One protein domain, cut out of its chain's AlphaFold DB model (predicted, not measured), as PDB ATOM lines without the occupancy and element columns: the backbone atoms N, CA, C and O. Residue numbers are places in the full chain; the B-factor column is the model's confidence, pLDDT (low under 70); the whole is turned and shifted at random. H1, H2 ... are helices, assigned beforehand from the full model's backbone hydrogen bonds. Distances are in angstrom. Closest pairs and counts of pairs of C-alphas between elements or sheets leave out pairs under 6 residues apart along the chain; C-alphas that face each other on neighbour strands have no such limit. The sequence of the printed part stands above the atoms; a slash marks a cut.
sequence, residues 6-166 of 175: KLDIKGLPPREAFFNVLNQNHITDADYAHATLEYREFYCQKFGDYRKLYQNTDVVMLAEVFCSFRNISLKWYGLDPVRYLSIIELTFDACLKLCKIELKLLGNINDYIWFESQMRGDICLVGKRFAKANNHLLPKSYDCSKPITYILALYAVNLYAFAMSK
ATOM      1  N   LYS A   6       4.340  79.783  23.864       87.25
ATOM      2  CA  LYS A   6       4.742  81.123  24.315       87.25
ATOM      3  C   LYS A   6       3.603  81.888  25.004       87.25
ATOM      4  O   LYS A   6       3.873  82.823  25.749       87.25
ATOM      5  N   LEU A   7       2.342  81.506  24.780       91.00
ATOM      6  CA  LEU A   7       1.180  82.117  25.433       91.00
ATOM      7  C   LEU A   7       1.063  81.741  26.913       91.00
ATOM      8  O   LEU A   7       0.458  82.496  27.672       91.00
ATOM      9  N   ASP A   8       1.644  80.617  27.329       93.56
ATOM     10  CA  ASP A   8       1.584  80.138  28.712       93.56
ATOM     11  C   ASP A   8       2.779  80.590  29.564       93.56
ATOM     12  O   ASP A   8       2.836  80.303  30.762       93.56
ATOM     13  N   ILE A   9       3.710  81.355  28.979       91.50
ATOM     14  CA  ILE A   9       4.806  81.995  29.712       91.50
ATOM     15  C   ILE A   9       4.218  82.965  30.740       91.50
ATOM     16  O   ILE A   9       3.405  83.826  30.406       91.50
ATOM     17  N   LYS A  10       4.645  82.829  31.997       92.69
ATOM     18  CA  LYS A  10       4.279  83.751  33.076       92.69
ATOM     19  C   LYS A  10       5.044  85.062  32.933       92.69
ATOM     20  O   LYS A  10       6.257  85.044  32.745       92.69
ATOM     21  N   GLY A  11       4.343  86.179  33.093       90.06
ATOM     22  CA  GLY A  11       4.909  87.510  32.880       90.06
ATOM     23  C   GLY A  11       5.033  87.893  31.403       90.06
ATOM     24  O   GLY A  11       4.582  87.182  30.502       90.06
ATOM     25  N   LEU A  12       5.646  89.052  31.171       90.81
ATOM     26  CA  LEU A  12       6.054  89.490  29.840       90.81
ATOM     27  C   LEU A  12       7.392  88.834  29.455       90.81
ATOM     28  O   LEU A  12       8.227  88.591  30.331       90.81
ATOM     29  N   PRO A  13       7.632  88.570  28.155       89.94
ATOM     30  CA  PRO A  13       8.967  88.268  27.656       89.94
ATOM     31  C   PRO A  13       9.976  89.345  28.086       89.94
ATOM     32  O   PRO A  13       9.585  90.495  28.283       89.94
ATOM     33  N   PRO A  14      11.273  89.018  28.203       90.62
ATOM     34  CA  PRO A  14      12.289  90.021  28.494       90.62
ATOM     35  C   PRO A  14      12.352  91.063  27.373       90.62
ATOM     36  O   PRO A  14      12.091  90.748  26.209       90.62
ATOM     37  N   ARG A  15      12.736  92.299  27.705       91.56
ATOM     38  CA  ARG A  15      12.809  93.424  26.757       91.56
ATOM     39  C   ARG A  15      13.658  93.085  25.523       91.56
ATOM     40  O   ARG A  15      13.312  93.455  24.407       91.56
ATOM     41  N   GLU A  16      14.730  92.321  25.709       91.06
ATOM     42  CA  GLU A  16      15.658  91.885  24.659       91.06
ATOM     43  C   GLU A  16      14.986  90.982  23.611       91.06
ATOM     44  O   GLU A  16      15.435  90.929  22.467       91.06
ATOM     45  N   ALA A  17      13.887  90.308  23.971       89.19
ATOM     46  CA  ALA A  17      13.098  89.498  23.045       89.19
ATOM     47  C   ALA A  17      12.248  90.343  22.080       89.19
ATOM     48  O   ALA A  17      11.710  89.805  21.111       89.19
ATOM     49  N   PHE A  18      12.124  91.652  22.318       89.12
ATOM     50  CA  PHE A  18      11.412  92.568  21.438       89.12
ATOM     51  C   PHE A  18      12.405  93.316  20.544       89.12
ATOM     52  O   PHE A  18      12.988  94.335  20.924       89.12
ATOM     53  N   PHE A  19      12.582  92.803  19.328       91.44
ATOM     54  CA  PHE A  19      13.372  93.438  18.278       91.44
ATOM     55  C   PHE A  19      12.502  93.688  17.049       91.44
ATOM     56  O   PHE A  19      11.868  92.769  16.524       91.44
ATOM     57  N   ASN A  20      12.460  94.937  16.588       90.12
ATOM     58  CA  ASN A  20      11.693  95.313  15.414       90.12
ATOM     59  C   ASN A  20      12.600  95.288  14.176       90.12
ATOM     60  O   ASN A  20      13.458  96.142  13.973       90.12
ATOM     61  N   VAL A  21      12.370  94.300  13.314       92.31
ATOM     62  CA  VAL A  21      13.151  94.085  12.087       92.31
ATOM     63  C   VAL A  21      12.946  95.209  11.059       92.31
ATOM     64  O   VAL A  21      13.828  95.458  10.242       92.31
ATOM     65  N   LEU A  22      11.818  95.926  11.089       93.00
ATOM     66  CA  LEU A  22      11.535  96.991  10.119       93.00
ATOM     67  C   LEU A  22      12.377  98.242  10.370       93.00
ATOM     68  O   LEU A  22      12.812  98.887   9.421       93.00
ATOM     69  N   ASN A  23      12.609  98.585  11.638       93.44
ATOM     70  CA  ASN A  23      13.398  99.759  12.019       93.44
ATOM     71  C   ASN A  23      14.772  99.406  12.618       93.44
ATOM     72  O   ASN A  23      15.521 100.319  12.953       93.44
ATOM     73  N   GLN A  24      15.096  98.111  12.722       94.12
ATOM     74  CA  GLN A  24      16.352  97.573  13.254       94.12
ATOM     75  C   GLN A  24      16.672  98.044  14.680       94.12
ATOM     76  O   GLN A  24      17.836  98.201  15.040       94.12
ATOM     77  N   ASN A  25      15.639  98.256  15.499       93.88
ATOM     78  CA  ASN A  25      15.781  98.747  16.865       93.88
ATOM     79  C   ASN A  25      15.061  97.847  17.876       93.88
ATOM     80  O   ASN A  25      14.045  97.208  17.583       93.88
ATOM     81  N   HIS A  26      15.584  97.836  19.101       94.19
ATOM     82  CA  HIS A  26      14.878  97.300  20.261       94.19
ATOM     83  C   HIS A  26      13.787  98.265  20.728       94.19
ATOM     84  O   HIS A  26      13.817  99.458  20.412       94.19
ATOM     85  N   ILE A  27      12.829  97.745  21.490       94.44
ATOM     86  CA  ILE A  27      11.811  98.586  22.129       94.44
ATOM     87  C   ILE A  27      12.455  99.534  23.137       94.44
ATOM     88  O   ILE A  27      13.494  99.223  23.726       94.44
ATOM     89  N   THR A  28      11.827 100.687  23.351       94.56
ATOM     90  CA  THR A  28      12.322 101.644  24.337       94.56
ATOM     91  C   THR A  28      11.955 101.213  25.756       94.56
ATOM     92  O   THR A  28      11.023 100.434  25.978       94.56
ATOM     93  N   ASP A  29      12.660 101.763  26.745       95.12
ATOM     94  CA  ASP A  29      12.330 101.552  28.161       95.12
ATOM     95  C   ASP A  29      10.923 102.042  28.504       95.12
ATOM     96  O   ASP A  29      10.230 101.423  29.310       95.12
ATOM     97  N   ALA A  30      10.487 103.126  27.858       96.31
ATOM     98  CA  ALA A  30       9.149 103.675  28.029       96.31
ATOM     99  C   ALA A  30       8.072 102.707  27.515       96.31
ATOM    100  O   ALA A  30       7.094 102.464  28.222       96.31
ATOM    101  N   ASP A  31       8.277 102.101  26.340       94.44
ATOM    102  CA  ASP A  31       7.334 101.132  25.766       94.44
ATOM    103  C   ASP A  31       7.220  99.879  26.643       94.44
ATOM    104  O   ASP A  31       6.121  99.393  26.914       94.44
ATOM    105  N   TYR A  32       8.353  99.368  27.138       95.31
ATOM    106  CA  TYR A  32       8.348  98.199  28.018       95.31
ATOM    107  C   TYR A  32       7.704  98.504  29.376       95.31
ATOM    108  O   TYR A  32       6.948  97.683  29.905       95.31
ATOM    109  N   ALA A  33       7.960  99.690  29.939       96.38
ATOM    110  CA  ALA A  33       7.313 100.137  31.169       96.38
ATOM    111  C   ALA A  33       5.793 100.272  30.994       96.38
ATOM    112  O   ALA A  33       5.041  99.873  31.883       96.38
ATOM    113  N   HIS A  34       5.341 100.768  29.841       95.50
ATOM    114  CA  HIS A  34       3.925 100.849  29.500       95.50
ATOM    115  C   HIS A  34       3.279  99.461  29.397       95.50
ATOM    116  O   HIS A  34       2.301  99.203  30.094       95.50
ATOM    117  N   ALA A  35       3.879  98.532  28.646       94.50
ATOM    118  CA  ALA A  35       3.390  97.153  28.560       94.50
ATOM    119  C   ALA A  35       3.350  96.468  29.939       94.50
ATOM    120  O   ALA A  35       2.404  95.753  30.265       94.50
ATOM    121  N   THR A  36       4.359  96.712  30.783       95.19
ATOM    122  CA  THR A  36       4.414  96.183  32.157       95.19
ATOM    123  C   THR A  36       3.302  96.757  33.034       95.19
ATOM    124  O   THR A  36       2.713  96.028  33.835       95.19
ATOM    125  N   LEU A  37       3.002  98.051  32.888       96.38
ATOM    126  CA  LEU A  37       1.885  98.699  33.568       96.38
ATOM    127  C   LEU A  37       0.565  98.044  33.157       96.38
ATOM    128  O   LEU A  37      -0.156  97.569  34.026       96.38
ATOM    129  N   GLU A  38       0.279  97.951  31.860       95.69
ATOM    130  CA  GLU A  38      -0.948  97.326  31.350       95.69
ATOM    131  C   GLU A  38      -1.089  95.874  31.818       95.69
ATOM    132  O   GLU A  38      -2.126  95.483  32.355       95.69
ATOM    133  N   TYR A  39      -0.021  95.082  31.703       96.19
ATOM    134  CA  TYR A  39       0.007  93.701  32.177       96.19
ATOM    135  C   TYR A  39      -0.433  93.590  33.646       96.19
ATOM    136  O   TYR A  39      -1.214  92.706  34.003       96.19
ATOM    137  N   ARG A  40       0.044  94.509  34.494       96.12
ATOM    138  CA  ARG A  40      -0.291  94.557  35.918       96.12
ATOM    139  C   ARG A  40      -1.712  95.059  36.172       96.12
ATOM    140  O   ARG A  40      -2.437  94.410  36.919       96.12
ATOM    141  N   GLU A  41      -2.101  96.190  35.585       97.06
ATOM    142  CA  GLU A  41      -3.409  96.824  35.829       97.06
ATOM    143  C   GLU A  41      -4.577  95.941  35.373       97.06
ATOM    144  O   GLU A  41      -5.635  95.929  35.998       97.06
ATOM    145  N   PHE A  42      -4.374  95.149  34.318       95.94
ATOM    146  CA  PHE A  42      -5.364  94.190  33.822       95.94
ATOM    147  C   PHE A  42      -5.210  92.783  34.418       95.94
ATOM    148  O   PHE A  42      -5.847  91.844  33.941       95.94
ATOM    149  N   TYR A  43      -4.394  92.627  35.468       96.00
ATOM    150  CA  TYR A  43      -4.213  91.376  36.214       96.00
ATOM    151  C   TYR A  43      -3.833  90.171  35.333       96.00
ATOM    152  O   TYR A  43      -4.269  89.044  35.581       96.00
ATOM    153  N   CYS A  44      -3.019  90.395  34.297       96.56
ATOM    154  CA  CYS A  44      -2.544  89.326  33.425       96.56
ATOM    155  C   CYS A  44      -1.652  88.353  34.216       96.56
ATOM    156  O   CYS A  44      -0.814  88.774  35.012       96.56
ATOM    157  N   GLN A  45      -1.811  87.045  33.996       94.62
ATOM    158  CA  GLN A  45      -1.002  86.011  34.663       94.62
ATOM    159  C   GLN A  45       0.004  85.360  33.720       94.62
ATOM    160  O   GLN A  45       1.086  84.930  34.132       94.62
ATOM    161  N   LYS A  46      -0.345  85.304  32.436       95.00
ATOM    162  CA  LYS A  46       0.495  84.782  31.362       95.00
ATOM    163  C   LYS A  46       0.483  85.702  30.151       95.00
ATOM    164  O   LYS A  46      -0.411  86.529  29.991       95.00
ATOM    165  N   PHE A  47       1.488  85.576  29.294       92.56
ATOM    166  CA  PHE A  47       1.630  86.404  28.097       92.56
ATOM    167  C   PHE A  47       0.397  86.325  27.178       92.56
ATOM    168  O   PHE A  47       0.014  87.309  26.546       92.56
ATOM    169  N   GLY A  48      -0.279  85.174  27.152       94.12
ATOM    170  CA  GLY A  48      -1.526  84.991  26.419       94.12
ATOM    171  C   GLY A  48      -2.682  85.865  26.905       94.12
ATOM    172  O   GLY A  48      -3.498  86.268  26.076       94.12
ATOM    173  N   ASP A  49      -2.734  86.215  28.192       95.56
ATOM    174  CA  ASP A  49      -3.769  87.107  28.732       95.56
ATOM    175  C   ASP A  49      -3.571  88.528  28.197       95.56
ATOM    176  O   ASP A  49      -4.508  89.140  27.687       95.56
ATOM    177  N   TYR A  50      -2.322  89.002  28.209       94.94
ATOM    178  CA  TYR A  50      -1.937  90.300  27.657       94.94
ATOM    179  C   TYR A  50      -2.200  90.383  26.149       94.94
ATOM    180  O   TYR A  50      -2.793  91.344  25.662       94.94
ATOM    181  N   ARG A  51      -1.853  89.332  25.394       92.00
ATOM    182  CA  ARG A  51      -2.194  89.247  23.966       92.00
ATOM    183  C   ARG A  51      -3.708  89.297  23.744       92.00
ATOM    184  O   ARG A  51      -4.159  89.956  22.811       92.00
ATOM    185  N   LYS A  52      -4.490  88.573  24.552       94.69
ATOM    186  CA  LYS A  52      -5.952  88.542  24.434       94.69
ATOM    187  C   LYS A  52      -6.555  89.910  24.736       94.69
ATOM    188  O   LYS A  52      -7.471  90.315  24.030       94.69
ATOM    189  N   LEU A  53      -6.030  90.615  25.739       95.50
ATOM    190  CA  LEU A  53      -6.394  91.997  26.027       95.50
ATOM    191  C   LEU A  53      -6.154  92.881  24.800       95.50
ATOM    192  O   LEU A  53      -7.111  93.443  24.285       95.50
ATOM    193  N   TYR A  54      -4.921  92.919  24.286       93.56
ATOM    194  CA  TYR A  54      -4.566  93.683  23.085       93.56
ATOM    195  C   TYR A  54      -5.493  93.366  21.901       93.56
ATOM    196  O   TYR A  54      -6.096  94.259  21.311       93.56
ATOM    197  N   GLN A  55      -5.678  92.076  21.595       95.50
ATOM    198  CA  GLN A  55      -6.512  91.636  20.478       95.50
ATOM    199  C   GLN A  55      -7.983  92.032  20.663       95.50
ATOM    200  O   GLN A  55      -8.636  92.426  19.701       95.50
ATOM    201  N   ASN A  56      -8.513  91.929  21.883       97.06
ATOM    202  CA  ASN A  56      -9.873  92.361  22.178       97.06
ATOM    203  C   ASN A  56     -10.020  93.871  22.003       97.06
ATOM    204  O   ASN A  56     -10.996  94.303  21.398       97.06
ATOM    205  N   THR A  57      -9.063  94.659  22.493       96.25
ATOM    206  CA  THR A  57      -9.075  96.117  22.344       96.25
ATOM    207  C   THR A  57      -9.075  96.501  20.864       96.25
ATOM    208  O   THR A  57      -9.963  97.237  20.442       96.25
ATOM    209  N   ASP A  58      -8.178  95.934  20.051       96.94
ATOM    210  CA  ASP A  58      -8.123  96.184  18.601       96.94
ATOM    211  C   ASP A  58      -9.449  95.849  17.902       96.94
ATOM    212  O   ASP A  58      -9.971  96.648  17.120       96.94
ATOM    213  N   VAL A  59     -10.027  94.681  18.201       97.81
ATOM    214  CA  VAL A  59     -11.283  94.232  17.582       97.81
ATOM    215  C   VAL A  59     -12.460  95.105  18.010       97.81
ATOM    216  O   VAL A  59     -13.282  95.469  17.169       97.81
ATOM    217  N   VAL A  60     -12.556  95.456  19.295       97.94
ATOM    218  CA  VAL A  60     -13.650  96.282  19.821       97.94
ATOM    219  C   VAL A  60     -13.564  97.703  19.274       97.94
ATOM    220  O   VAL A  60     -14.573  98.210  18.790       97.94
ATOM    221  N   MET A  61     -12.376  98.317  19.261       98.00
ATOM    222  CA  MET A  61     -12.183  99.656  18.695       98.00
ATOM    223  C   MET A  61     -12.519  99.685  17.203       98.00
ATOM    224  O   MET A  61     -13.231 100.577  16.740       98.00
ATOM    225  N   LEU A  62     -12.062  98.686  16.440       97.81
ATOM    226  CA  LEU A  62     -12.395  98.579  15.022       97.81
ATOM    227  C   LEU A  62     -13.905  98.414  14.809       97.81
ATOM    228  O   LEU A  62     -14.483  99.079  13.947       97.81
ATOM    229  N   ALA A  63     -14.553  97.554  15.599       97.88
ATOM    230  CA  ALA A  63     -15.992  97.341  15.531       97.88
ATOM    231  C   ALA A  63     -16.777  98.616  15.872       97.88
ATOM    232  O   ALA A  63     -17.760  98.919  15.199       97.88
ATOM    233  N   GLU A  64     -16.342  99.384  16.871       98.19
ATOM    234  CA  GLU A  64     -16.964 100.652  17.255       98.19
ATOM    235  C   GLU A  64     -16.866 101.694  16.132       98.19
ATOM    236  O   GLU A  64     -17.886 102.248  15.705       98.19
ATOM    237  N   VAL A  65     -15.661 101.902  15.587       97.88
ATOM    238  CA  VAL A  65     -15.431 102.823  14.461       97.88
ATOM    239  C   VAL A  65     -16.265 102.412  13.249       97.88
ATOM    240  O   VAL A  65     -16.923 103.258  12.635       97.88
ATOM    241  N   PHE A  66     -16.299 101.120  12.918       97.88
ATOM    242  CA  PHE A  66     -17.049 100.634  11.764       97.88
ATOM    243  C   PHE A  66     -18.568 100.723  11.965       97.88
ATOM    244  O   PHE A  66     -19.282 101.130  11.048       97.88
ATOM    245  N   CYS A  67     -19.081 100.418  13.160       97.94
ATOM    246  CA  CYS A  67     -20.496 100.607  13.490       97.94
ATOM    247  C   CYS A  67     -20.906 102.082  13.377       97.94
ATOM    248  O   CYS A  67     -21.952 102.393  12.802       97.94
ATOM    249  N   SER A  68     -20.067 102.998  13.867       98.19
ATOM    250  CA  SER A  68     -20.283 104.441  13.722       98.19
ATOM    251  C   SER A  68     -20.300 104.861  12.248       98.19
ATOM    252  O   SER A  68     -21.246 105.508  11.793       98.19
ATOM    253  N   PHE A  69     -19.320 104.407  11.460       97.88
ATOM    254  CA  PHE A  69     -19.263 104.654  10.019       97.88
ATOM    255  C   PHE A  69     -20.502 104.124   9.283       97.88
ATOM    256  O   PHE A  69     -21.090 104.840   8.470       97.88
ATOM    257  N   ARG A  70     -20.960 102.911   9.611       98.06
ATOM    258  CA  ARG A  70     -22.184 102.318   9.057       98.06
ATOM    259  C   ARG A  70     -23.415 103.164   9.358       98.06
ATOM    260  O   ARG A  70     -24.190 103.443   8.444       98.06
ATOM    261  N   ASN A  71     -23.565 103.631  10.598       98.31
ATOM    262  CA  ASN A  71     -24.667 104.511  10.989       98.31
ATOM    263  C   ASN A  71     -24.639 105.838  10.218       98.31
ATOM    264  O   ASN A  71     -25.675 106.292   9.734       98.31
ATOM    265  N   ILE A  72     -23.460 106.445  10.063       97.69
ATOM    266  CA  ILE A  72     -23.270 107.682   9.293       97.69
ATOM    267  C   ILE A  72     -23.619 107.455   7.818       97.69
ATOM    268  O   ILE A  72     -24.377 108.237   7.246       97.69
ATOM    269  N   SER A  73     -23.119 106.379   7.211       97.69
ATOM    270  CA  SER A  73     -23.366 106.057   5.802       97.69
ATOM    271  C   SER A  73     -24.849 105.804   5.522       97.69
ATOM    272  O   SER A  73     -25.414 106.364   4.581       97.69
ATOM    273  N   LEU A  74     -25.520 105.029   6.378       97.62
ATOM    274  CA  LEU A  74     -26.961 104.797   6.272       97.62
ATOM    275  C   LEU A  74     -27.757 106.091   6.464       97.62
ATOM    276  O   LEU A  74     -28.708 106.332   5.726       97.62
ATOM    277  N   LYS A  75     -27.358 106.947   7.410       97.88
ATOM    278  CA  LYS A  75     -28.033 108.222   7.676       97.88
ATOM    279  C   LYS A  75     -27.926 109.202   6.506       97.88
ATOM    280  O   LYS A  75     -28.924 109.819   6.152       97.88
ATOM    281  N   TRP A  76     -26.731 109.381   5.945       96.50
ATOM    282  CA  TRP A  76     -26.472 110.432   4.953       96.50
ATOM    283  C   TRP A  76     -26.637 109.968   3.512       96.50
ATOM    284  O   TRP A  76     -27.175 110.706   2.692       96.50
ATOM    285  N   TYR A  77     -26.204 108.749   3.199       95.81
ATOM    286  CA  TYR A  77     -26.245 108.215   1.839       95.81
ATOM    287  C   TYR A  77     -27.387 107.215   1.652       95.81
ATOM    288  O   TYR A  77     -27.803 106.946   0.523       95.81
ATOM    289  N   GLY A  78     -27.925 106.643   2.736       97.44
ATOM    290  CA  GLY A  78     -28.871 105.530   2.652       97.44
ATOM    291  C   GLY A  78     -28.254 104.316   1.959       97.44
ATOM    292  O   GLY A  78     -28.952 103.624   1.219       97.44
ATOM    293  N   LEU A  79     -26.941 104.140   2.116       97.69
ATOM    294  CA  LEU A  79     -26.148 103.049   1.564       97.69
ATOM    295  C   LEU A  79     -25.420 102.356   2.712       97.69
ATOM    296  O   LEU A  79     -24.868 103.016   3.599       97.69
ATOM    297  N   ASP A  80     -25.446 101.029   2.705       97.56
ATOM    298  CA  ASP A  80     -24.818 100.223   3.744       97.56
ATOM    299  C   ASP A  80     -23.390  99.846   3.319       97.56
ATOM    300  O   ASP A  80     -23.247  99.106   2.342       97.56
ATOM    301  N   PRO A  81     -22.333 100.306   4.018       97.25
ATOM    302  CA  PRO A  81     -20.946 100.032   3.641       97.25
ATOM    303  C   PRO A  81     -20.613  98.540   3.575       97.25
ATOM    304  O   PRO A  81     -19.707  98.167   2.843       97.25
ATOM    305  N   VAL A  82     -21.352  97.669   4.275       97.06
ATOM    306  CA  VAL A  82     -21.128  96.208   4.229       97.06
ATOM    307  C   VAL A  82     -21.465  95.578   2.873       97.06
ATOM    308  O   VAL A  82     -21.174  94.405   2.659       97.06
ATOM    309  N   ARG A  83     -22.123  96.322   1.973       97.25
ATOM    310  CA  ARG A  83     -22.474  95.871   0.616       97.25
ATOM    311  C   ARG A  83     -21.403  96.192  -0.426       97.25
ATOM    312  O   ARG A  83     -21.586  95.834  -1.584       97.25
ATOM    313  N   TYR A  84     -20.329  96.860  -0.022       97.06
ATOM    314  CA  TYR A  84     -19.271  97.337  -0.901       97.06
ATOM    315  C   TYR A  84     -17.948  96.674  -0.542       97.06
ATOM    316  O   TYR A  84     -17.681  96.408   0.630       97.06
ATOM    317  N   LEU A  85     -17.106  96.433  -1.547       96.56
ATOM    318  CA  LEU A  85     -15.764  95.906  -1.314       96.56
ATOM    319  C   LEU A  85     -14.842  96.992  -0.753       96.56
ATOM    320  O   LEU A  85     -13.975  96.719   0.076       96.56
ATOM    321  N   SER A  86     -15.024  98.233  -1.210       96.56
ATOM    322  CA  SER A  86     -14.201  99.367  -0.806       96.56
ATOM    323  C   SER A  86     -15.017 100.641  -0.612       96.56
ATOM    324  O   SER A  86     -16.136 100.789  -1.105       96.56
ATOM    325  N   ILE A  87     -14.420 101.616   0.077       95.75
ATOM    326  CA  ILE A  87     -15.033 102.934   0.259       95.75
ATOM    327  C   ILE A  87     -15.161 103.717  -1.056       95.75
ATOM    328  O   ILE A  87     -16.017 104.592  -1.160       95.75
ATOM    329  N   ILE A  88     -14.347 103.401  -2.067       95.69
ATOM    330  CA  ILE A  88     -14.407 104.058  -3.379       95.69
ATOM    331  C   ILE A  88     -15.726 103.704  -4.067       95.69
ATOM    332  O   ILE A  88     -16.423 104.599  -4.526       95.69
ATOM    333  N   GLU A  89     -16.121 102.429  -4.054       97.12
ATOM    334  CA  GLU A  89     -17.402 101.990  -4.627       97.12
ATOM    335  C   GLU A  89     -18.588 102.622  -3.890       97.12
ATOM    336  O   GLU A  89     -19.467 103.204  -4.519       97.12
ATOM    337  N   LEU A  90     -18.573 102.595  -2.550       97.31
ATOM    338  CA  LEU A  90     -19.615 103.226  -1.734       97.31
ATOM    339  C   LEU A  90     -19.753 104.723  -2.041       97.31
ATOM    340  O   LEU A  90     -20.864 105.233  -2.172       97.31
ATOM    341  N   THR A  91     -18.633 105.448  -2.095       95.38
ATOM    342  CA  THR A  91     -18.648 106.903  -2.318       95.38
ATOM    343  C   THR A  91     -19.022 107.257  -3.754       95.38
ATOM    344  O   THR A  91     -19.718 108.251  -3.966       95.38
ATOM    345  N   PHE A  92     -18.638 106.429  -4.725       94.62
ATOM    346  CA  PHE A  92     -19.053 106.569  -6.115       94.62
ATOM    347  C   PHE A  92     -20.565 106.357  -6.276       94.62
ATOM    348  O   PHE A  92     -21.248 107.222  -6.823       94.62
ATOM    349  N   ASP A  93     -21.120 105.292  -5.695       95.50
ATOM    350  CA  ASP A  93     -22.567 105.049  -5.683       95.50
ATOM    351  C   ASP A  93     -23.333 106.145  -4.937       95.50
ATOM    352  O   ASP A  93     -24.390 106.590  -5.391       95.50
ATOM    353  N   ALA A  94     -22.807 106.620  -3.803       95.69
ATOM    354  CA  ALA A  94     -23.394 107.738  -3.071       95.69
ATOM    355  C   ALA A  94     -23.456 109.003  -3.943       95.69
ATOM    356  O   ALA A  94     -24.484 109.686  -3.961       95.69
ATOM    357  N   CYS A  95     -22.386 109.286  -4.694       93.44
ATOM    358  CA  CYS A  95     -22.329 110.386  -5.653       93.44
ATOM    359  C   CYS A  95     -23.389 110.223  -6.751       93.44
ATOM    360  O   CYS A  95     -24.190 111.131  -6.966       93.44
ATOM    361  N   LEU A  96     -23.469 109.053  -7.392       93.75
ATOM    362  CA  LEU A  96     -24.457 108.786  -8.443       93.75
ATOM    363  C   LEU A  96     -25.897 108.881  -7.928       93.75
ATOM    364  O   LEU A  96     -26.746 109.490  -8.579       93.75
ATOM    365  N   LYS A  97     -26.173 108.350  -6.732       94.19
ATOM    366  CA  LYS A  97     -27.487 108.435  -6.077       94.19
ATOM    367  C   LYS A  97     -27.895 109.880  -5.784       94.19
ATOM    368  O   LYS A  97     -29.077 110.215  -5.890       94.19
ATOM    369  N   LEU A  98     -26.934 110.726  -5.410       92.94
ATOM    370  CA  LEU A  98     -27.159 112.143  -5.129       92.94
ATOM    371  C   LEU A  98     -27.366 112.952  -6.416       92.94
ATOM    372  O   LEU A  98     -28.342 113.692  -6.521       92.94
ATOM    373  N   CYS A  99     -26.468 112.794  -7.390       91.62
ATOM    374  CA  CYS A  99     -26.467 113.546  -8.645       91.62
ATOM    375  C   CYS A  99     -27.570 113.093  -9.610       91.62
ATOM    376  O   CYS A  99     -28.030 113.894 -10.419       91.62
ATOM    377  N   LYS A 100     -28.007 111.827  -9.520       93.25
ATOM    378  CA  LYS A 100     -29.028 111.205 -10.384       93.25
ATOM    379  C   LYS A 100     -28.708 111.330 -11.876       93.25
ATOM    380  O   LYS A 100     -29.601 111.532 -12.697       93.25
ATOM    381  N   ILE A 101     -27.426 111.220 -12.208       91.31
ATOM    382  CA  ILE A 101     -26.924 111.256 -13.580       91.31
ATOM    383  C   ILE A 101     -26.725 109.838 -14.114       91.31
ATOM    384  O   ILE A 101     -26.404 108.918 -13.362       91.31
ATOM    385  N   GLU A 102     -26.874 109.679 -15.425       92.06
ATOM    386  CA  GLU A 102     -26.482 108.467 -16.140       92.06
ATOM    387  C   GLU A 102     -25.114 108.708 -16.790       92.06
ATOM    388  O   GLU A 102     -24.994 109.529 -17.701       92.06
ATOM    389  N   LEU A 103     -24.077 108.015 -16.314       92.38
ATOM    390  CA  LEU A 103     -22.756 108.057 -16.940       92.38
ATOM    391  C   LEU A 103     -22.758 107.188 -18.198       92.38
ATOM    392  O   LEU A 103     -23.100 106.005 -18.136       92.38
ATOM    393  N   LYS A 104     -22.349 107.751 -19.339       92.31
ATOM    394  CA  LYS A 104     -22.158 106.962 -20.559       92.31
ATOM    395  C   LYS A 104     -20.825 106.220 -20.497       92.31
ATOM    396  O   LYS A 104     -19.818 106.761 -20.051       92.31
ATOM    397  N   LEU A 105     -20.835 104.970 -20.947       91.00
ATOM    398  CA  LEU A 105     -19.635 104.145 -21.038       91.00
ATOM    399  C   LEU A 105     -18.852 104.481 -22.308       91.00
ATOM    400  O   LEU A 105     -19.440 104.808 -23.340       91.00
ATOM    401  N   LEU A 106     -17.529 104.338 -22.242       90.75
ATOM    402  CA  LEU A 106     -16.687 104.311 -23.434       90.75
ATOM    403  C   LEU A 106     -16.952 102.998 -24.178       90.75
ATOM    404  O   LEU A 106     -16.735 101.913 -23.637       90.75
ATOM    405  N   GLY A 107     -17.485 103.099 -25.396       87.75
ATOM    406  CA  GLY A 107     -17.907 101.939 -26.185       87.75
ATOM    407  C   GLY A 107     -16.781 101.279 -26.983       87.75
ATOM    408  O   GLY A 107     -16.942 100.146 -27.431       87.75
ATOM    409  N   ASN A 108     -15.656 101.969 -27.177       90.31
ATOM    410  CA  ASN A 108     -14.543 101.508 -27.996       90.31
ATOM    411  C   ASN A 108     -13.215 101.591 -27.224       90.31
ATOM    412  O   ASN A 108     -12.943 102.518 -26.462       90.31
ATOM    413  N   ILE A 109     -12.388 100.561 -27.412       92.62
ATOM    414  CA  ILE A 109     -11.093 100.392 -26.750       92.62
ATOM    415  C   ILE A 109     -10.089 101.493 -27.110       92.62
ATOM    416  O   ILE A 109      -9.272 101.866 -26.272       92.62
ATOM    417  N   ASN A 110     -10.148 102.038 -28.325       91.94
ATOM    418  CA  ASN A 110      -9.252 103.111 -28.751       91.94
ATOM    419  C   ASN A 110      -9.526 104.399 -27.965       91.94
ATOM    420  O   ASN A 110      -8.586 105.066 -27.545       91.94
ATOM    421  N   ASP A 111     -10.799 104.698 -27.708       89.75
ATOM    422  CA  ASP A 111     -11.264 105.823 -26.896       89.75
ATOM    423  C   ASP A 111     -10.752 105.698 -25.462       89.75
ATOM    424  O   ASP A 111     -10.243 106.653 -24.882       89.75
ATOM    425  N   TYR A 112     -10.855 104.487 -24.904       91.00
ATOM    426  CA  TYR A 112     -10.364 104.167 -23.569       91.00
ATOM    427  C   TYR A 112      -8.850 104.351 -23.469       91.00
ATOM    428  O   TYR A 112      -8.373 105.046 -22.574       91.00
ATOM    429  N   ILE A 113      -8.088 103.786 -24.412       93.62
ATOM    430  CA  ILE A 113      -6.627 103.933 -24.456       93.62
ATOM    431  C   ILE A 113      -6.245 105.407 -24.597       93.62
ATOM    432  O   ILE A 113      -5.318 105.873 -23.931       93.62
ATOM    433  N   TRP A 114      -6.954 106.150 -25.450       91.69
ATOM    434  CA  TRP A 114      -6.726 107.577 -25.605       91.69
ATOM    435  C   TRP A 114      -6.975 108.312 -24.286       91.69
ATOM    436  O   TRP A 114      -6.084 109.028 -23.832       91.69
ATOM    437  N   PHE A 115      -8.109 108.077 -23.624       91.50
ATOM    438  CA  PHE A 115      -8.456 108.715 -22.353       91.50
ATOM    439  C   PHE A 115      -7.415 108.427 -21.261       91.50
ATOM    440  O   PHE A 115      -6.857 109.360 -20.682       91.50
ATOM    441  N   GLU A 116      -7.069 107.154 -21.055       93.50
ATOM    442  CA  GLU A 116      -6.019 106.720 -20.122       93.50
ATOM    443  C   GLU A 116      -4.675 107.403 -20.421       93.50
ATOM    444  O   GLU A 116      -4.003 107.901 -19.517       93.50
ATOM    445  N   SER A 117      -4.297 107.527 -21.700       94.94
ATOM    446  CA  SER A 117      -3.042 108.185 -22.098       94.94
ATOM    447  C   SER A 117      -2.994 109.680 -21.763       94.94
ATOM    448  O   SER A 117      -1.901 110.254 -21.651       94.94
ATOM    449  N   GLN A 118      -4.151 110.327 -21.600       93.56
ATOM    450  CA  GLN A 118      -4.264 111.739 -21.230       93.56
ATOM    451  C   GLN A 118      -4.369 111.949 -19.716       93.56
ATOM    452  O   GLN A 118      -4.136 113.066 -19.248       93.56
ATOM    453  N   MET A 119      -4.644 110.904 -18.929       93.94
ATOM    454  CA  MET A 119      -4.721 111.025 -17.475       93.94
ATOM    455  C   MET A 119      -3.364 111.422 -16.886       93.94
ATOM    456  O   MET A 119      -2.306 110.882 -17.224       93.94
ATOM    457  N   ARG A 120      -3.381 112.417 -16.002       94.94
ATOM    458  CA  ARG A 120      -2.217 112.875 -15.241       94.94
ATOM    459  C   ARG A 120      -2.592 112.902 -13.768       94.94
ATOM    460  O   ARG A 120      -3.719 113.244 -13.425       94.94
ATOM    461  N   GLY A 121      -1.643 112.519 -12.920       92.44
ATOM    462  CA  GLY A 121      -1.768 112.680 -11.477       92.44
ATOM    463  C   GLY A 121      -1.427 114.101 -11.032       92.44
ATOM    464  O   GLY A 121      -1.403 115.041 -11.830       92.44
ATOM    465  N   ASP A 122      -1.107 114.234  -9.750       92.31
ATOM    466  CA  ASP A 122      -0.710 115.507  -9.159       92.31
ATOM    467  C   ASP A 122       0.559 116.093  -9.792       92.31
ATOM    468  O   ASP A 122       1.505 115.390 -10.162       92.31
ATOM    469  N   ILE A 123       0.614 117.425  -9.841       93.25
ATOM    470  CA  ILE A 123       1.820 118.161 -10.214       93.25
ATOM    471  C   ILE A 123       2.689 118.334  -8.965       93.25
ATOM    472  O   ILE A 123       2.319 119.050  -8.034       93.25
ATOM    473  N   CYS A 124       3.880 117.736  -8.972       93.44
ATOM    474  CA  CYS A 124       4.903 117.961  -7.953       93.44
ATOM    475  C   CYS A 124       6.062 118.773  -8.546       93.44
ATOM    476  O   CYS A 124       6.766 118.304  -9.441       93.44
ATOM    477  N   LEU A 125       6.264 119.996  -8.045       94.38
ATOM    478  CA  LEU A 125       7.326 120.896  -8.494       94.38
ATOM    479  C   LEU A 125       8.248 121.274  -7.333       94.38
ATOM    480  O   LEU A 125       7.828 121.912  -6.369       94.38
ATOM    481  N   VAL A 126       9.539 120.975  -7.481       94.06
ATOM    482  CA  VAL A 126      10.588 121.424  -6.557       94.06
ATOM    483  C   VAL A 126      11.398 122.538  -7.223       94.06
ATOM    484  O   VAL A 126      12.407 122.286  -7.875       94.06
ATOM    485  N   GLY A 127      10.957 123.789  -7.054       92.94
ATOM    486  CA  GLY A 127      11.638 124.961  -7.628       92.94
ATOM    487  C   GLY A 127      12.971 125.315  -6.950       92.94
ATOM    488  O   GLY A 127      13.847 125.918  -7.564       92.94
ATOM    489  N   LYS A 128      13.156 124.920  -5.684       93.00
ATOM    490  CA  LYS A 128      14.406 125.086  -4.929       93.00
ATOM    491  C   LYS A 128      14.616 123.868  -4.036       93.00
ATOM    492  O   LYS A 128      13.750 123.552  -3.230       93.00
ATOM    493  N   ARG A 129      15.778 123.213  -4.146       95.00
ATOM    494  CA  ARG A 129      16.086 121.976  -3.395       95.00
ATOM    495  C   ARG A 129      16.067 122.159  -1.877       95.00
ATOM    496  O   ARG A 129      15.731 121.228  -1.160       95.00
ATOM    497  N   PHE A 130      16.452 123.339  -1.393       94.31
ATOM    498  CA  PHE A 130      16.487 123.636   0.035       94.31
ATOM    499  C   PHE A 130      16.223 125.117   0.300       94.31
ATOM    500  O   PHE A 130      16.849 125.996  -0.299       94.31
ATOM    501  N   ALA A 131      15.319 125.396   1.231       92.12
ATOM    502  CA  ALA A 131      15.085 126.722   1.776       92.12
ATOM    503  C   ALA A 131      14.988 126.614   3.297       92.12
ATOM    504  O   ALA A 131      14.346 125.708   3.821       92.12
ATOM    505  N   LYS A 132      15.613 127.557   3.999       92.75
ATOM    506  CA  LYS A 132      15.530 127.682   5.452       92.75
ATOM    507  C   LYS A 132      15.188 129.127   5.774       92.75
ATOM    508  O   LYS A 132      15.906 130.027   5.345       92.75
ATOM    509  N   ALA A 133      14.089 129.329   6.491       94.19
ATOM    510  CA  ALA A 133      13.719 130.644   6.991       94.19
ATOM    511  C   ALA A 133      14.714 131.094   8.075       94.19
ATOM    512  O   ALA A 133      15.179 130.279   8.872       94.19
ATOM    513  N   ASN A 134      15.010 132.390   8.118       96.38
ATOM    514  CA  ASN A 134      15.811 133.029   9.156       96.38
ATOM    515  C   ASN A 134      15.004 134.183   9.747       96.38
ATOM    516  O   ASN A 134      14.976 135.261   9.171       96.38
ATOM    517  N   ASN A 135      14.306 133.979  10.857       95.12
ATOM    518  CA  ASN A 135      13.534 135.050  11.485       95.12
ATOM    519  C   ASN A 135      13.423 134.851  13.000       95.12
ATOM    520  O   ASN A 135      13.628 133.752  13.514       95.12
ATOM    521  N   HIS A 136      13.080 135.932  13.698       94.25
ATOM    522  CA  HIS A 136      13.066 136.015  15.162       94.25
ATOM    523  C   HIS A 136      12.062 135.068  15.838       94.25
ATOM    524  O   HIS A 136      12.213 134.774  17.021       94.25
ATOM    525  N   LEU A 137      11.062 134.559  15.105       92.94
ATOM    526  CA  LEU A 137      10.084 133.602  15.637       92.94
ATOM    527  C   LEU A 137      10.694 132.207  15.850       92.94
ATOM    528  O   LEU A 137      10.095 131.365  16.513       92.94
ATOM    529  N   LEU A 138      11.890 131.961  15.303       91.12
ATOM    530  CA  LEU A 138      12.627 130.703  15.413       91.12
ATOM    531  C   LEU A 138      13.944 130.907  16.184       91.12
ATOM    532  O   LEU A 138      15.025 130.776  15.603       91.12
ATOM    533  N   PRO A 139      13.893 131.197  17.500       88.31
ATOM    534  CA  PRO A 139      15.055 131.644  18.272       88.31
ATOM    535  C   PRO A 139      16.198 130.622  18.315       88.31
ATOM    536  O   PRO A 139      17.360 131.007  18.322       88.31
ATOM    537  N   LYS A 140      15.897 129.316  18.267       92.81
ATOM    538  CA  LYS A 140      16.917 128.249  18.259       92.81
ATOM    539  C   LYS A 140      17.779 128.221  16.990       92.81
ATOM    540  O   LYS A 140      18.835 127.600  16.993       92.81
ATOM    541  N   SER A 141      17.318 128.823  15.895       90.75
ATOM    542  CA  SER A 141      17.979 128.750  14.585       90.75
ATOM    543  C   SER A 141      18.185 130.106  13.912       90.75
ATOM    544  O   SER A 141      18.640 130.133  12.768       90.75
ATOM    545  N   TYR A 142      17.808 131.193  14.587       95.56
ATOM    546  CA  TYR A 142      17.951 132.557  14.098       95.56
ATOM    547  C   TYR A 142      19.415 132.999  14.141       95.56
ATOM    548  O   TYR A 142      20.123 132.763  15.118       95.56
ATOM    549  N   ASP A 143      19.848 133.657  13.075       95.12
ATOM    550  CA  ASP A 143      21.191 134.193  12.911       95.12
ATOM    551  C   ASP A 143      21.082 135.676  12.543       95.12
ATOM    552  O   ASP A 143      20.607 136.024  11.456       95.12
ATOM    553  N   CYS A 144      21.510 136.550  13.459       94.38
ATOM    554  CA  CYS A 144      21.445 138.002  13.287       94.38
ATOM    555  C   CYS A 144      22.397 138.531  12.205       94.38
ATOM    556  O   CYS A 144      22.208 139.650  11.735       94.38
ATOM    557  N   SER A 145      23.387 137.736  11.780       95.31
ATOM    558  CA  SER A 145      24.304 138.101  10.695       95.31
ATOM    559  C   SER A 145      23.698 137.899   9.301       95.31
ATOM    560  O   SER A 145      24.251 138.376   8.310       95.31
ATOM    561  N   LYS A 146      22.561 137.196   9.201       94.69
ATOM    562  CA  LYS A 146      21.900 136.865   7.932       94.69
ATOM    563  C   LYS A 146      20.626 137.686   7.722       94.69
ATOM    564  O   LYS A 146      19.950 138.030   8.691       94.69
ATOM    565  N   PRO A 147      20.227 137.934   6.459       95.31
ATOM    566  CA  PRO A 147      18.957 138.585   6.159       95.31
ATOM    567  C   PRO A 147      17.772 137.845   6.781       95.31
ATOM    568  O   PRO A 147      17.748 136.608   6.834       95.31
ATOM    569  N   ILE A 148      16.773 138.607   7.220       95.69
ATOM    570  CA  ILE A 148      15.526 138.040   7.726       95.69
ATOM    571  C   ILE A 148      14.738 137.464   6.543       95.69
ATOM    572  O   ILE A 148      14.522 138.139   5.540       95.69
ATOM    573  N   THR A 149      14.307 136.209   6.651       95.31
ATOM    574  CA  THR A 149      13.543 135.495   5.623       95.31
ATOM    575  C   THR A 149      12.423 134.657   6.235       95.31
ATOM    576  O   THR A 149      12.536 134.125   7.345       95.31
ATOM    577  N   TYR A 150      11.342 134.504   5.472       94.81
ATOM    578  CA  TYR A 150      10.163 133.719   5.831       94.81
ATOM    579  C   TYR A 150       9.868 132.691   4.736       94.81
ATOM    580  O   TYR A 150      10.208 132.900   3.572       94.81
ATOM    581  N   ILE A 151       9.238 131.579   5.117       94.06
ATOM    582  CA  ILE A 151       8.686 130.592   4.183       94.06
ATOM    583  C   ILE A 151       7.171 130.638   4.340       94.06
ATOM    584  O   ILE A 151       6.660 130.484   5.448       94.06
ATOM    585  N   LEU A 152       6.472 130.862   3.233       94.38
ATOM    586  CA  LEU A 152       5.020 130.815   3.183       94.38
ATOM    587  C   LEU A 152       4.580 129.391   2.835       94.38
ATOM    588  O   LEU A 152       4.979 128.859   1.802       94.38
ATOM    589  N   ALA A 153       3.751 128.794   3.688       92.88
ATOM    590  CA  ALA A 153       3.082 127.529   3.412       92.88
ATOM    591  C   ALA A 153       1.599 127.808   3.145       92.88
ATOM    592  O   ALA A 153       0.895 128.308   4.021       92.88
ATOM    593  N   LEU A 154       1.142 127.508   1.930       95.25
ATOM    594  CA  LEU A 154      -0.264 127.594   1.539       95.25
ATOM    595  C   LEU A 154      -0.790 126.192   1.266       95.25
ATOM    596  O   LEU A 154      -0.072 125.350   0.728       95.25
ATOM    597  N   TYR A 155      -2.052 125.962   1.608       94.94
ATOM    598  CA  TYR A 155      -2.727 124.701   1.341       94.94
ATOM    599  C   TYR A 155      -4.147 124.961   0.845       94.94
ATOM    600  O   TYR A 155      -4.899 125.724   1.454       94.94
ATOM    601  N   ALA A 156      -4.511 124.317  -0.262       93.69
ATOM    602  CA  ALA A 156      -5.877 124.306  -0.760       93.69
ATOM    603  C   ALA A 156      -6.654 123.184  -0.060       93.69
ATOM    604  O   ALA A 156      -6.440 122.003  -0.332       93.69
ATOM    605  N   VAL A 157      -7.564 123.551   0.844       94.31
ATOM    606  CA  VAL A 157      -8.423 122.585   1.537       94.31
ATOM    607  C   VAL A 157      -9.417 121.985   0.544       94.31
ATOM    608  O   VAL A 157     -10.149 122.713  -0.120       94.31
ATOM    609  N   ASN A 158      -9.458 120.654   0.473       93.25
ATOM    610  CA  ASN A 158     -10.404 119.899  -0.352       93.25
ATOM    611  C   ASN A 158     -10.333 120.223  -1.864       93.25
ATOM    612  O   ASN A 158     -11.353 120.384  -2.537       93.25
ATOM    613  N   LEU A 159      -9.105 120.322  -2.390       94.31
ATOM    614  CA  LEU A 159      -8.814 120.674  -3.785       94.31
ATOM    615  C   LEU A 159      -9.623 119.850  -4.801       94.31
ATOM    616  O   LEU A 159     -10.229 120.415  -5.711       94.31
ATOM    617  N   TYR A 160      -9.670 118.527  -4.622       92.56
ATOM    618  CA  TYR A 160     -10.382 117.633  -5.535       92.56
ATOM    619  C   TYR A 160     -11.895 117.834  -5.500       92.56
ATOM    620  O   TYR A 160     -12.498 117.931  -6.563       92.56
ATOM    621  N   ALA A 161     -12.523 117.988  -4.329       92.00
ATOM    622  CA  ALA A 161     -13.963 118.253  -4.299       92.00
ATOM    623  C   ALA A 161     -14.306 119.616  -4.915       92.00
ATOM    624  O   ALA A 161     -15.335 119.749  -5.575       92.00
ATOM    625  N   PHE A 162     -13.438 120.625  -4.754       93.75
ATOM    626  CA  PHE A 162     -13.608 121.893  -5.462       93.75
ATOM    627  C   PHE A 162     -13.555 121.694  -6.981       93.75
ATOM    628  O   PHE A 162     -14.428 122.206  -7.682       93.75
ATOM    629  N   ALA A 163     -12.585 120.933  -7.493       94.06
ATOM    630  CA  ALA A 163     -12.508 120.612  -8.917       94.06
ATOM    631  C   ALA A 163     -13.745 119.824  -9.391       94.06
ATOM    632  O   ALA A 163     -14.330 120.165 -10.414       94.06
ATOM    633  N   MET A 164     -14.210 118.850  -8.603       92.19
ATOM    634  CA  MET A 164     -15.406 118.052  -8.895       92.19
ATOM    635  C   MET A 164     -16.720 118.841  -8.816       92.19
ATOM    636  O   MET A 164     -17.731 118.390  -9.340       92.19
ATOM    637  N   SER A 165     -16.725 120.023  -8.189       91.19
ATOM    638  CA  SER A 165     -17.878 120.940  -8.203       91.19
ATOM    639  C   SER A 165     -18.027 121.714  -9.518       91.19
ATOM    640  O   SER A 165     -19.004 122.443  -9.705       91.19
ATOM    641  N   LYS A 166     -17.037 121.630 -10.412       94.19
ATOM    642  CA  LYS A 166     -17.072 122.258 -11.736       94.19
ATOM    643  C   LYS A 166     -17.742 121.322 -12.746       94.19
ATOM    644  O   LYS A 166     -17.888 120.138 -12.459       94.19
TER     645      LYS A 166
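Overview. This is residues 6 to 166 of the 175 residues of an uncharacterized protein of Araneus ventricosus (UniProt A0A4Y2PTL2). This is an open, flat frame with an empty middle: the long helix H2 makes one side, H1 turns off at its start, and H3 and H4 follow beyond its end. From H4 a long strandless-looking loop, residues 119 to 158, runs far out and folds back to H5. The 161 printed residues have five named helices, H1 to H5 in order, and no named strand; the class is all helix, with 72 residues in helices, under half. The whole is extended, radius of gyration of the C-alphas 26.7 A, spanning 65 by 63 by 34 A.

Along the chain. Find C-alpha 29 at (12.330, 101.552, 28.161); there H1 begins, residues 29 to 41. H2, residues 47 to 76, runs 43.6 A. Then come H3, residues 87 to 99, H4, residues 109 to 118, and H5, residues 159 to 164, ending at (-15.406, 118.052, -8.895).

Arrangement. H1 and H2 are close but not clearly touching, about perpendicular at 89 degrees; their closest C-alphas, Tyr 39 and Tyr 50, are 6.0 A apart. The other pairs are apart. In each helix every O i to N i+4 pair is within hydrogen-bond range.

Size, cuts and confidence. The farthest C-alphas, Gly 107 and Ser 145, are 66.7 A apart. The printed part has no cut; the H4 to H5 link is long, 40 residues. No printed residue is under 70 in pLDDT.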